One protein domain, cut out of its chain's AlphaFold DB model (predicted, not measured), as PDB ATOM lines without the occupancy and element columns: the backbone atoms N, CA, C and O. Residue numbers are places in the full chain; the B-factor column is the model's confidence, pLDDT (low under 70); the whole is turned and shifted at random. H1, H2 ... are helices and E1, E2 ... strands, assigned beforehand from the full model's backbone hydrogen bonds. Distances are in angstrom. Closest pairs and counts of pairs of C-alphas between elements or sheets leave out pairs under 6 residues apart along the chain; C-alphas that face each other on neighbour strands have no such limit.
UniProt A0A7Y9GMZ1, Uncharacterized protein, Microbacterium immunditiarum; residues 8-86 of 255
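What this domain is: This is residues 8 to 86 of the 255 residues of an uncharacterized protein of Microbacterium immunditiarum (UniProt A0A7Y9GMZ1). A long, twisted sheet of three strands, E3, E4 and E5, has the helix H2 packed over one face. The small hairpin E1 and E2 prolongs one end, and residues 58 to 67 loop at the other end to the short helix H1. The printed part has 79 residues, with the order E1 E2 E3 E4 E5 H1 H2; the large sheet runs E3 - E4 - E5, antiparallel, and the class is mixed. It is a loose rod, with a radius of gyration of the C-alphas of 15.0 A and spans of 48 by 20 by 15 A.

Where its parts are: E1, residues 8 to 12, begins with C-alpha 8 at (49.926, 36.519, 217.174). E2 is residues 15 to 18. E3, residues 20 to 27, is 20.7 A long, E4, residues 33 to 42, 28.0 A, and E5, residues 47 to 57, 28.8 A. H1 is residues 68 to 73. H2, residues 76 to 85, is 14.0 A long and ends with C-alpha 85 at (34.627, 28.463, 203.918).

How they stand to each other: E1 and E2 form an antiparallel hairpin, with N 9 and O 17 2.8 A apart. E2 runs on into E3 at 78 degrees. E3, E4 and E5 are a meander, each strand the antiparallel neighbour of the one before: N 23 and O 37 are 2.8 A apart, N 54 and O 36 2.7 A. E5 bends by 55 degrees at residue 51. H2 is on this sheet, making two layers, a helix on one face of a sheet; the closest C-alphas of E3 and H2 are those of Ile 26 and Ile 83, 7.0 A. H1 is not on the sheet and is apart from H2. Every O i to N i+4 pair is within hydrogen-bond range in H2, and 1 of 2 in H1.

The domain as a whole: The C-alphas farthest apart, those of Gly 13 and Glu 61, are 48.2 A from each other. The printed part has no cut and no long link. The mean pLDDT of the printed part is 81.9; residues 58 to 66, 70, 72 to 73 and 86 are under 70.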
ATOM      1  N   TRP A   8      51.229  35.919 217.408       86.25
ATOM      2  CA  TRP A   8      49.926  36.519 217.174       86.25
ATOM      3  C   TRP A   8      50.103  37.918 216.600       86.25
ATOM      4  O   TRP A   8      51.086  38.604 216.875       86.25
ATOM      5  N   VAL A   9      49.139  38.354 215.807       87.75
ATOM      6  CA  VAL A   9      49.106  39.674 215.191       87.75
ATOM      7  C   VAL A   9      47.842  40.381 215.657       87.75
ATOM      8  O   VAL A   9      46.726  39.916 215.416       87.75
ATOM      9  N   LYS A  10      48.022  41.513 216.339       88.38
ATOM     10  CA  LYS A  10      46.948  42.441 216.692       88.38
ATOM     11  C   LYS A  10      46.668  43.326 215.488       88.38
ATOM     12  O   LYS A  10      47.556  44.045 215.023       88.38
ATOM     13  N   ILE A  11      45.441  43.241 214.976       87.56
ATOM     14  CA  ILE A  11      45.029  43.985 213.782       87.56
ATOM     15  C   ILE A  11      44.293  45.268 214.162       87.56
ATOM     16  O   ILE A  11      44.754  46.360 213.850       87.56
ATOM     17  N   VAL A  12      43.131  45.151 214.806       87.12
ATOM     18  CA  VAL A  12      42.260  46.293 215.121       87.12
ATOM     19  C   VAL A  12      41.475  46.037 216.396       87.12
ATOM     20  O   VAL A  12      40.965  44.935 216.589       87.12
ATOM     21  N   GLY A  13      41.357  47.056 217.249       84.62
ATOM     22  CA  GLY A  13      40.745  46.901 218.569       84.62
ATOM     23  C   GLY A  13      41.435  45.763 219.314       84.62
ATOM     24  O   GLY A  13      42.658  45.727 219.373       84.62
ATOM     25  N   GLU A  14      40.663  44.786 219.774       81.00
ATOM     26  CA  GLU A  14      41.170  43.584 220.446       81.00
ATOM     27  C   GLU A  14      41.203  42.338 219.539       81.00
ATOM     28  O   GLU A  14      41.355  41.215 220.017       81.00
ATOM     29  N   LEU A  15      41.079  42.517 218.216       83.19
ATOM     30  CA  LEU A  15      41.188  41.424 217.252       83.19
ATOM     31  C   LEU A  15      42.634  40.941 217.144       83.19
ATOM     32  O   LEU A  15      43.506  41.631 216.605       83.19
ATOM     33  N   LEU A  16      42.836  39.705 217.581       84.31
ATOM     34  CA  LEU A  16      44.077  38.965 217.470       84.31
ATOM     35  C   LEU A  16      43.874  37.761 216.564       84.31
ATOM     36  O   LEU A  16      42.930  36.978 216.725       84.31
ATOM     37  N   ILE A  17      44.804  37.611 215.635       85.19
ATOM     38  CA  ILE A  17      44.877  36.456 214.753       85.19
ATOM     39  C   ILE A  17      46.246  35.790 214.901       85.19
ATOM     40  O   ILE A  17      47.233  36.475 215.169       85.19
ATOM     41  N   PRO A  18      46.342  34.470 214.764       85.94
ATOM     42  CA  PRO A  18      47.631  33.798 214.773       85.94
ATOM     43  C   PRO A  18      48.387  34.088 213.470       85.94
ATOM     44  O   PRO A  18      47.797  34.232 212.403       85.94
ATOM     45  N   GLU A  19      49.716  34.151 213.532       88.69
ATOM     46  CA  GLU A  19      50.531  34.277 212.317       88.69
ATOM     47  C   GLU A  19      50.431  33.013 211.451       88.69
ATOM     48  O   GLU A  19      50.508  33.087 210.229       88.69
ATOM     49  N   THR A  20      50.249  31.848 212.076       88.12
ATOM     50  CA  THR A  20      50.138  30.558 211.393       88.12
ATOM     51  C   THR A  20      48.917  29.789 211.883       88.12
ATOM     52  O   THR A  20      48.684  29.694 213.086       88.12
ATOM     53  N   VAL A  21      48.158  29.215 210.948       86.75
ATOM     54  CA  VAL A  21      46.997  28.358 211.231       86.75
ATOM     55  C   VAL A  21      47.169  27.034 210.509       86.75
ATOM     56  O   VAL A  21      47.362  27.017 209.294       86.75
ATOM     57  N   ASP A  22      47.038  25.935 211.241       85.94
ATOM     58  CA  ASP A  22      46.856  24.612 210.660       85.94
ATOM     59  C   ASP A  22      45.355  24.284 210.675       85.94
ATOM     60  O   ASP A  22      44.727  24.193 211.730       85.94
ATOM     61  N   ALA A  23      44.765  24.169 209.489       85.50
ATOM     62  CA  ALA A  23      43.386  23.747 209.293       85.50
ATOM     63  C   ALA A  23      43.395  22.267 208.904       85.50
ATOM     64  O   ALA A  23      43.877  21.921 207.829       85.50
ATOM     65  N   GLU A  24      42.906  21.391 209.775       87.25
ATOM     66  CA  GLU A  24      42.987  19.939 209.594       87.25
ATOM     67  C   GLU A  24      41.610  19.322 209.336       87.25
ATOM     68  O   GLU A  24      40.598  19.774 209.876       87.25
ATOM     69  N   GLY A  25      41.575  18.251 208.543       84.81
ATOM     70  CA  GLY A  25      40.385  17.415 208.395       84.81
ATOM     71  C   GLY A  25      39.204  18.072 207.677       84.81
ATOM     72  O   GLY A  25      38.069  17.647 207.883       84.81
ATOM     73  N   ILE A  26      39.436  19.080 206.831       85.81
ATOM     74  CA  ILE A  26      38.367  19.712 206.045       85.81
ATOM     75  C   ILE A  26      37.851  18.698 205.020       85.81
ATOM     76  O   ILE A  26      38.612  18.215 204.181       85.81
ATOM     77  N   THR A  27      36.566  18.365 205.074       85.38
ATOM     78  CA  THR A  27      35.932  17.409 204.158       85.38
ATOM     79  C   THR A  27      35.268  18.121 202.980       85.38
ATOM     80  O   THR A  27      34.730  19.219 203.121       85.38
ATOM     81  N   ASP A  28      35.284  17.488 201.804       80.75
ATOM     82  CA  ASP A  28      34.483  17.916 200.652       80.75
ATOM     83  C   ASP A  28      33.246  17.004 200.529       80.75
ATOM     84  O   ASP A  28      33.381  15.781 200.584       80.75
ATOM     85  N   PRO A  29      32.027  17.551 200.377       79.56
ATOM     86  CA  PRO A  29      30.811  16.739 200.314       79.56
ATOM     87  C   PRO A  29      30.678  15.912 199.026       79.56
ATOM     88  O   PRO A  29      29.899  14.963 198.990       79.56
ATOM     89  N   GLU A  30      31.388  16.271 197.956       80.94
ATOM     90  CA  GLU A  30      31.321  15.587 196.662       80.94
ATOM     91  C   GLU A  30      32.449  14.552 196.479       80.94
ATOM     92  O   GLU A  30      32.320  13.665 195.634       80.94
ATOM     93  N   TRP A  31      33.543  14.623 197.249       77.38
ATOM     94  CA  TRP A  31      34.743  13.801 197.028       77.38
ATOM     95  C   TRP A  31      35.264  13.109 198.301       77.38
ATOM     96  O   TRP A  31      35.230  13.661 199.393       77.38
ATOM     97  N   ALA A  32      35.840  11.912 198.134       81.12
ATOM     98  CA  ALA A  32      36.377  11.053 199.201       81.12
ATOM     99  C   ALA A  32      37.740  11.513 199.765       81.12
ATOM    100  O   ALA A  32      38.704  10.738 199.785       81.12
ATOM    101  N   PHE A  33      37.890  12.777 200.153       82.88
ATOM    102  CA  PHE A  33      39.148  13.251 200.731       82.88
ATOM    103  C   PHE A  33      38.951  14.201 201.900       82.88
ATOM    104  O   PHE A  33      37.937  14.887 202.025       82.88
ATOM    105  N   THR A  34      39.989  14.260 202.723       86.31
ATOM    106  CA  THR A  34      40.204  15.311 203.704       86.31
ATOM    107  C   THR A  34      41.346  16.214 203.247       86.31
ATOM    108  O   THR A  34      42.308  15.774 202.605       86.31
ATOM    109  N   VAL A  35      41.217  17.501 203.543       88.00
ATOM    110  CA  VAL A  35      42.234  18.521 203.304       88.00
ATOM    111  C   VAL A  35      42.794  18.953 204.643       88.00
ATOM    112  O   VAL A  35      42.052  19.414 205.507       88.00
ATOM    113  N   ASP A  36      44.112  18.872 204.760       89.75
ATOM    114  CA  ASP A  36      44.853  19.619 205.763       89.75
ATOM    115  C   ASP A  36      45.583  20.764 205.060       89.75
ATOM    116  O   ASP A  36      46.248  20.557 204.041       89.75
ATOM    117  N   ALA A  37      45.495  21.973 205.589       89.94
ATOM    118  CA  ALA A  37      46.140  23.149 205.035       89.94
ATOM    119  C   ALA A  37      46.909  23.903 206.114       89.94
ATOM    120  O   ALA A  37      46.445  24.030 207.240       89.94
ATOM    121  N   ARG A  38      48.069  24.448 205.739       91.25
ATOM    122  CA  ARG A  38      48.796  25.418 206.560       91.25
ATOM    123  C   ARG A  38      48.662  26.790 205.931       91.25
ATOM    124  O   ARG A  38      48.989  26.971 204.752       91.25
ATOM    125  N   LEU A  39      48.183  27.733 206.724       90.81
ATOM    126  CA  LEU A  39      48.002  29.129 206.372       90.81
ATOM    127  C   LEU A  39      49.031  29.978 207.107       90.81
ATOM    128  O   LEU A  39      49.307  29.733 208.279       90.81
ATOM    129  N   VAL A  40      49.554  30.997 206.432       92.06
ATOM    130  CA  VAL A  40      50.420  32.018 207.030       92.06
ATOM    131  C   VAL A  40      49.812  33.387 206.767       92.06
ATOM    132  O   VAL A  40      49.401  33.676 205.642       92.06
ATOM    133  N   PHE A  41      49.710  34.214 207.800       92.06
ATOM    134  CA  PHE A  41      49.224  35.581 207.692       92.06
ATOM    135  C   PHE A  41      50.337  36.505 207.195       92.06
ATOM    136  O   PHE A  41      51.344  36.705 207.876       92.06
ATOM    137  N   ASP A  42      50.150  37.109 206.024       93.06
ATOM    138  CA  ASP A  42      51.067  38.125 205.518       93.06
ATOM    139  C   ASP A  42      50.705  39.498 206.096       93.06
ATOM    140  O   ASP A  42      49.703  40.116 205.739       93.06
ATOM    141  N   THR A  43      51.568  40.012 206.970       92.00
ATOM    142  CA  THR A  43      51.419  41.325 207.620       92.00
ATOM    143  C   THR A  43      51.492  42.515 206.661       92.00
ATOM    144  O   THR A  43      51.130  43.626 207.043       92.00
ATOM    145  N   ARG A  44      51.958  42.334 205.420       90.69
ATOM    146  CA  ARG A  44      52.021  43.411 204.417       90.69
ATOM    147  C   ARG A  44      50.711  43.555 203.668       90.69
ATOM    148  O   ARG A  44      50.237  44.673 203.466       90.69
ATOM    149  N   THR A  45      50.170  42.426 203.224       90.31
ATOM    150  CA  THR A  45      48.922  42.352 202.457       90.31
ATOM    151  C   THR A  45      47.699  42.180 203.351       90.31
ATOM    152  O   THR A  45      46.583  42.364 202.880       90.31
ATOM    153  N   MET A  46      47.894  41.894 204.640       92.06
ATOM    154  CA  MET A  46      46.856  41.652 205.644       92.06
ATOM    155  C   MET A  46      45.931  40.484 205.295       92.06
ATOM    156  O   MET A  46      44.753  40.506 205.656       92.06
ATOM    157  N   VAL A  47      46.441  39.475 204.582       91.69
ATOM    158  CA  VAL A  47      45.675  38.288 204.183       91.69
ATOM    159  C   VAL A  47      46.397  36.996 204.522       91.69
ATOM    160  O   VAL A  47      47.622  36.937 204.571       91.69
ATOM    161  N   TYR A  48      45.620  35.934 204.715       91.56
ATOM    162  CA  TYR A  48      46.164  34.590 204.813       91.56
ATOM    163  C   TYR A  48      46.535  34.035 203.437       91.56
ATOM    164  O   TYR A  48      45.788  34.118 202.449       91.56
ATOM    165  N   GLU A  49      47.696  33.403 203.392       92.31
ATOM    166  CA  GLU A  49      48.204  32.665 202.251       92.31
ATOM    167  C   GLU A  49      48.286  31.182 202.580       92.31
ATOM    168  O   GLU A  49      48.748  30.784 203.647       92.31
ATOM    169  N   ILE A  50      47.833  30.355 201.640       91.81
ATOM    170  CA  ILE A  50      47.953  28.908 201.758       91.81
ATOM    171  C   ILE A  50      49.376  28.534 201.345       91.81
ATOM    172  O   ILE A  50      49.714  28.603 200.165       91.81
ATOM    173  N   VAL A  51      50.202  28.127 202.308       93.75
ATOM    174  CA  VAL A  51      51.601  27.738 202.055       93.75
ATOM    175  C   VAL A  51      51.765  26.233 201.873       93.75
ATOM    176  O   VAL A  51      52.742  25.775 201.284       93.75
ATOM    177  N   ARG A  52      50.804  25.442 202.362       92.12
ATOM    178  CA  ARG A  52      50.797  23.985 202.212       92.12
ATOM    179  C   ARG A  52      49.372  23.465 202.139       92.12
ATOM    180  O   ARG A  52      48.528  23.875 202.927       92.12
ATOM    181  N   ILE A  53      49.150  22.507 201.246       90.06
ATOM    182  CA  ILE A  53      47.933  21.695 201.184       90.06
ATOM    183  C   ILE A  53      48.360  20.230 201.185       90.06
ATOM    184  O   ILE A  53      49.231  19.830 200.412       90.06
ATOM    185  N   THR A  54      47.751  19.437 202.052       89.62
ATOM    186  CA  THR A  54      47.897  17.985 202.116       89.62
ATOM    187  C   THR A  54      46.521  17.381 201.889       89.62
ATOM    188  O   THR A  54      45.593  17.649 202.643       89.62
ATOM    189  N   LEU A  55      46.383  16.573 200.841       87.75
ATOM    190  CA  LEU A  55      45.162  15.814 200.586       87.75
ATOM    191  C   LEU A  55      45.360  14.402 201.115       87.75
ATOM    192  O   LEU A  55      46.342  13.746 200.755       87.75
ATOM    193  N   ARG A  56      44.435  13.926 201.944       85.50
ATOM    194  CA  ARG A  56      44.395  12.527 202.368       85.50
ATOM    195  C   ARG A  56      43.131  11.895 201.822       85.50
ATOM    196  O   ARG A  56      42.036  12.422 201.976       85.50
ATOM    197  N   THR A  57      43.287  10.759 201.164       78.50
ATOM    198  CA  THR A  57      42.153   9.919 200.793       78.50
ATOM    199  C   THR A  57      41.782   9.074 201.988       78.50
ATOM    200  O   THR A  57      42.605   8.276 202.441       78.50
ATOM    201  N   ASP A  58      40.556   9.229 202.461       67.62
ATOM    202  CA  ASP A  58      39.985   8.277 203.397       67.62
ATOM    203  C   ASP A  58      39.129   7.314 202.576       67.62
ATOM    204  O   ASP A  58      38.243   7.739 201.831       67.62
ATOM    205  N   HIS A  59      39.445   6.021 202.616       59.66
ATOM    206  CA  HIS A  59      38.680   5.016 201.879       59.66
ATOM    207  C   HIS A  59      37.330   4.801 202.576       59.66
ATOM    208  O   HIS A  59      37.140   3.830 203.303       59.66
ATOM    209  N   GLN A  60      36.384   5.713 202.356       59.59
ATOM    210  CA  GLN A  60      34.980   5.486 202.676       59.59
ATOM    211  C   GLN A  60      34.299   4.810 201.484       59.59
ATOM    212  O   GLN A  60      34.411   5.267 200.348       59.59
ATOM    213  N   GLU A  61      33.580   3.714 201.739       58.62
ATOM    214  CA  GLU A  61      32.982   2.839 200.715       58.62
ATOM    215  C   GLU A  61      31.983   3.540 199.764       58.62
ATOM    216  O   GLU A  61      31.607   2.965 198.745       58.62
ATOM    217  N   SER A  62      31.548   4.771 200.062       54.62
ATOM    218  CA  SER A  62      30.474   5.481 199.350       54.62
ATOM    219  C   SER A  62      30.911   6.653 198.460       54.62
ATOM    220  O   SER A  62      30.053   7.256 197.813       54.62
ATOM    221  N   THR A  63      32.197   7.010 198.401       60.78
ATOM    222  CA  THR A  63      32.665   8.226 197.705       60.78
ATOM    223  C   THR A  63      33.717   7.916 196.635       60.78
ATOM    224  O   THR A  63      34.441   6.925 196.705       60.78
ATOM    225  N   THR A  64      33.776   8.735 195.574       62.38
ATOM    226  CA  THR A  64      34.707   8.496 194.455       62.38
ATOM    227  C   THR A  64      36.149   8.702 194.933       62.38
ATOM    228  O   THR A  64      36.459   9.790 195.425       62.38
ATOM    229  N   PRO A  65      37.041   7.702 194.795       64.75
ATOM    230  CA  PRO A  65      38.417   7.829 195.251       64.75
ATOM    231  C   PRO A  65      39.149   8.909 194.452       64.75
ATOM    232  O   PRO A  65      39.023   8.989 193.225       64.75
ATOM    233  N   ILE A  66      39.964   9.717 195.134       65.38
ATOM    234  CA  ILE A  66      40.866  10.640 194.447       65.38
ATOM    235  C   ILE A  66      41.908   9.821 193.675       65.38
ATOM    236  O   ILE A  66      42.675   9.038 194.232       65.38
ATOM    237  N   THR A  67      41.935  10.011 192.360       72.00
ATOM    238  CA  THR A  67      42.984   9.489 191.480       72.00
ATOM    239  C   THR A  67      43.921  10.625 191.081       72.00
ATOM    240  O   THR A  67      43.551  11.797 191.156       72.00
ATOM    241  N   ALA A  68      45.118  10.309 190.579       70.00
ATOM    242  CA  ALA A  68      46.025  11.325 190.033       70.00
ATOM    243  C   ALA A  68      45.359  12.185 188.935       70.00
ATOM    244  O   ALA A  68      45.648  13.375 188.810       70.00
ATOM    245  N   THR A  69      44.435  11.601 188.167       70.69
ATOM    246  CA  THR A  69      43.617  12.314 187.177       70.69
ATOM    247  C   THR A  69      42.568  13.204 187.845       70.69
ATOM    248  O   THR A  69      42.410  14.352 187.438       70.69
ATOM    249  N   GLY A  70      41.908  12.719 188.900       67.06
ATOM    250  CA  GLY A  70      40.946  13.493 189.691       67.06
ATOM    251  C   GLY A  70      41.570  14.724 190.354       67.06
ATOM    252  O   GLY A  70      40.980  15.796 190.309       67.06
ATOM    253  N   ILE A  71      42.807  14.624 190.856       70.94
ATOM    254  CA  ILE A  71      43.549  15.774 191.414       70.94
ATOM    255  C   ILE A  71      43.744  16.870 190.362       70.94
ATOM    256  O   ILE A  71      43.589  18.046 190.669       70.94
ATOM    257  N   ARG A  72      44.045  16.507 189.107       69.50
ATOM    258  CA  ARG A  72      44.210  17.487 188.016       69.50
ATOM    259  C   ARG A  72      42.905  18.187 187.645       69.50
ATOM    260  O   ARG A  72      42.940  19.291 187.114       69.50
ATOM    261  N   GLN A  73      41.771  17.533 187.888       69.44
ATOM    262  CA  GLN A  73      40.441  18.103 187.673       69.44
ATOM    263  C   GLN A  73      39.990  18.968 188.853       69.44
ATOM    264  O   GLN A  73      39.084  19.790 188.714       69.44
ATOM    265  N   LEU A  74      40.626  18.808 190.011       74.31
ATOM    266  CA  LEU A  74      40.274  19.528 191.212       74.31
ATOM    267  C   LEU A  74      40.863  20.939 191.152       74.31
ATOM    268  O   LEU A  74      42.065  21.156 191.291       74.31
ATOM    269  N   SER A  75      39.999  21.919 190.884       79.44
ATOM    270  CA  SER A  75      40.448  23.303 190.742       79.44
ATOM    271  C   SER A  75      41.061  23.814 192.051       79.44
ATOM    272  O   SER A  75      40.451  23.698 193.115       79.44
ATOM    273  N   LEU A  76      42.237  24.446 191.971       81.94
ATOM    274  CA  LEU A  76      42.876  25.097 193.125       81.94
ATOM    275  C   LEU A  76      41.947  26.121 193.789       81.94
ATOM    276  O   LEU A  76      41.945  26.259 195.008       81.94
ATOM    277  N   LYS A  77      41.108  26.789 192.986       82.75
ATOM    278  CA  LYS A  77      40.071  27.697 193.476       82.75
ATOM    279  C   LYS A  77      39.111  26.990 194.433       82.75
ATOM    280  O   LYS A  77      38.833  27.527 195.492       82.75
ATOM    281  N   ARG A  78      38.643  25.787 194.096       83.94
ATOM    282  CA  ARG A  78      37.743  25.018 194.963       83.94
ATOM    283  C   ARG A  78      38.413  24.614 196.275       83.94
ATOM    284  O   ARG A  78      37.783  24.755 197.309       83.94
ATOM    285  N   LEU A  79      39.673  24.166 196.252       85.00
ATOM    286  CA  LEU A  79      40.409  23.873 197.496       85.00
ATOM    287  C   LEU A  79      40.544  25.113 198.368       85.00
ATOM    288  O   LEU A  79      40.290  25.050 199.563       85.00
ATOM    289  N   SER A  80      40.906  26.242 197.759       86.69
ATOM    290  CA  SER A  80      40.965  27.522 198.458       86.69
ATOM    291  C   SER A  80      39.606  27.880 199.059       86.69
ATOM    292  O   SER A  80      39.531  28.208 200.237       86.69
ATOM    293  N   ASP A  81      38.534  27.778 198.273       85.50
ATOM    294  CA  ASP A  81      37.175  28.068 198.726       85.50
ATOM    295  C   ASP A  81      36.783  27.149 199.898       85.50
ATOM    296  O   ASP A  81      36.276  27.652 200.891       85.50
ATOM    297  N   LEU A  82      37.084  25.844 199.849       84.62
ATOM    298  CA  LEU A  82      36.834  24.906 200.956       84.62
ATOM    299  C   LEU A  82      37.601  25.285 202.227       84.62
ATOM    300  O   LEU A  82      37.022  25.295 203.309       84.62
ATOM    301  N   ILE A  83      38.889  25.618 202.097       86.31
ATOM    302  CA  ILE A  83      39.743  25.981 203.234       86.31
ATOM    303  C   ILE A  83      39.234  27.256 203.915       86.31
ATOM    304  O   ILE A  83      39.182  27.308 205.138       86.31
ATOM    305  N   PHE A  84      38.824  28.270 203.145       83.25
ATOM    306  CA  PHE A  84      38.344  29.543 203.695       83.25
ATOM    307  C   PHE A  84      36.847  29.559 204.056       83.25
ATOM    308  O   PHE A  84      36.423  30.443 204.797       83.25
ATOM    309  N   GLN A  85      36.040  28.627 203.537       78.19
ATOM    310  CA  GLN A  85      34.627  28.463 203.918       78.19
ATOM    311  C   GLN A  85      34.435  27.559 205.136       78.19
ATOM    312  O   GLN A  85      33.390  27.650 205.780       78.19
ATOM    313  N   GLY A  86      35.404  26.689 205.430       67.12
ATOM    314  CA  GLY A  86      35.407  25.891 206.647       67.12
ATOM    315  C   GLY A  86      35.485  26.753 207.907       67.12
ATOM    316  O   GLY A  86      35.785  27.949 207.858       67.12
TER     317      GLY A  86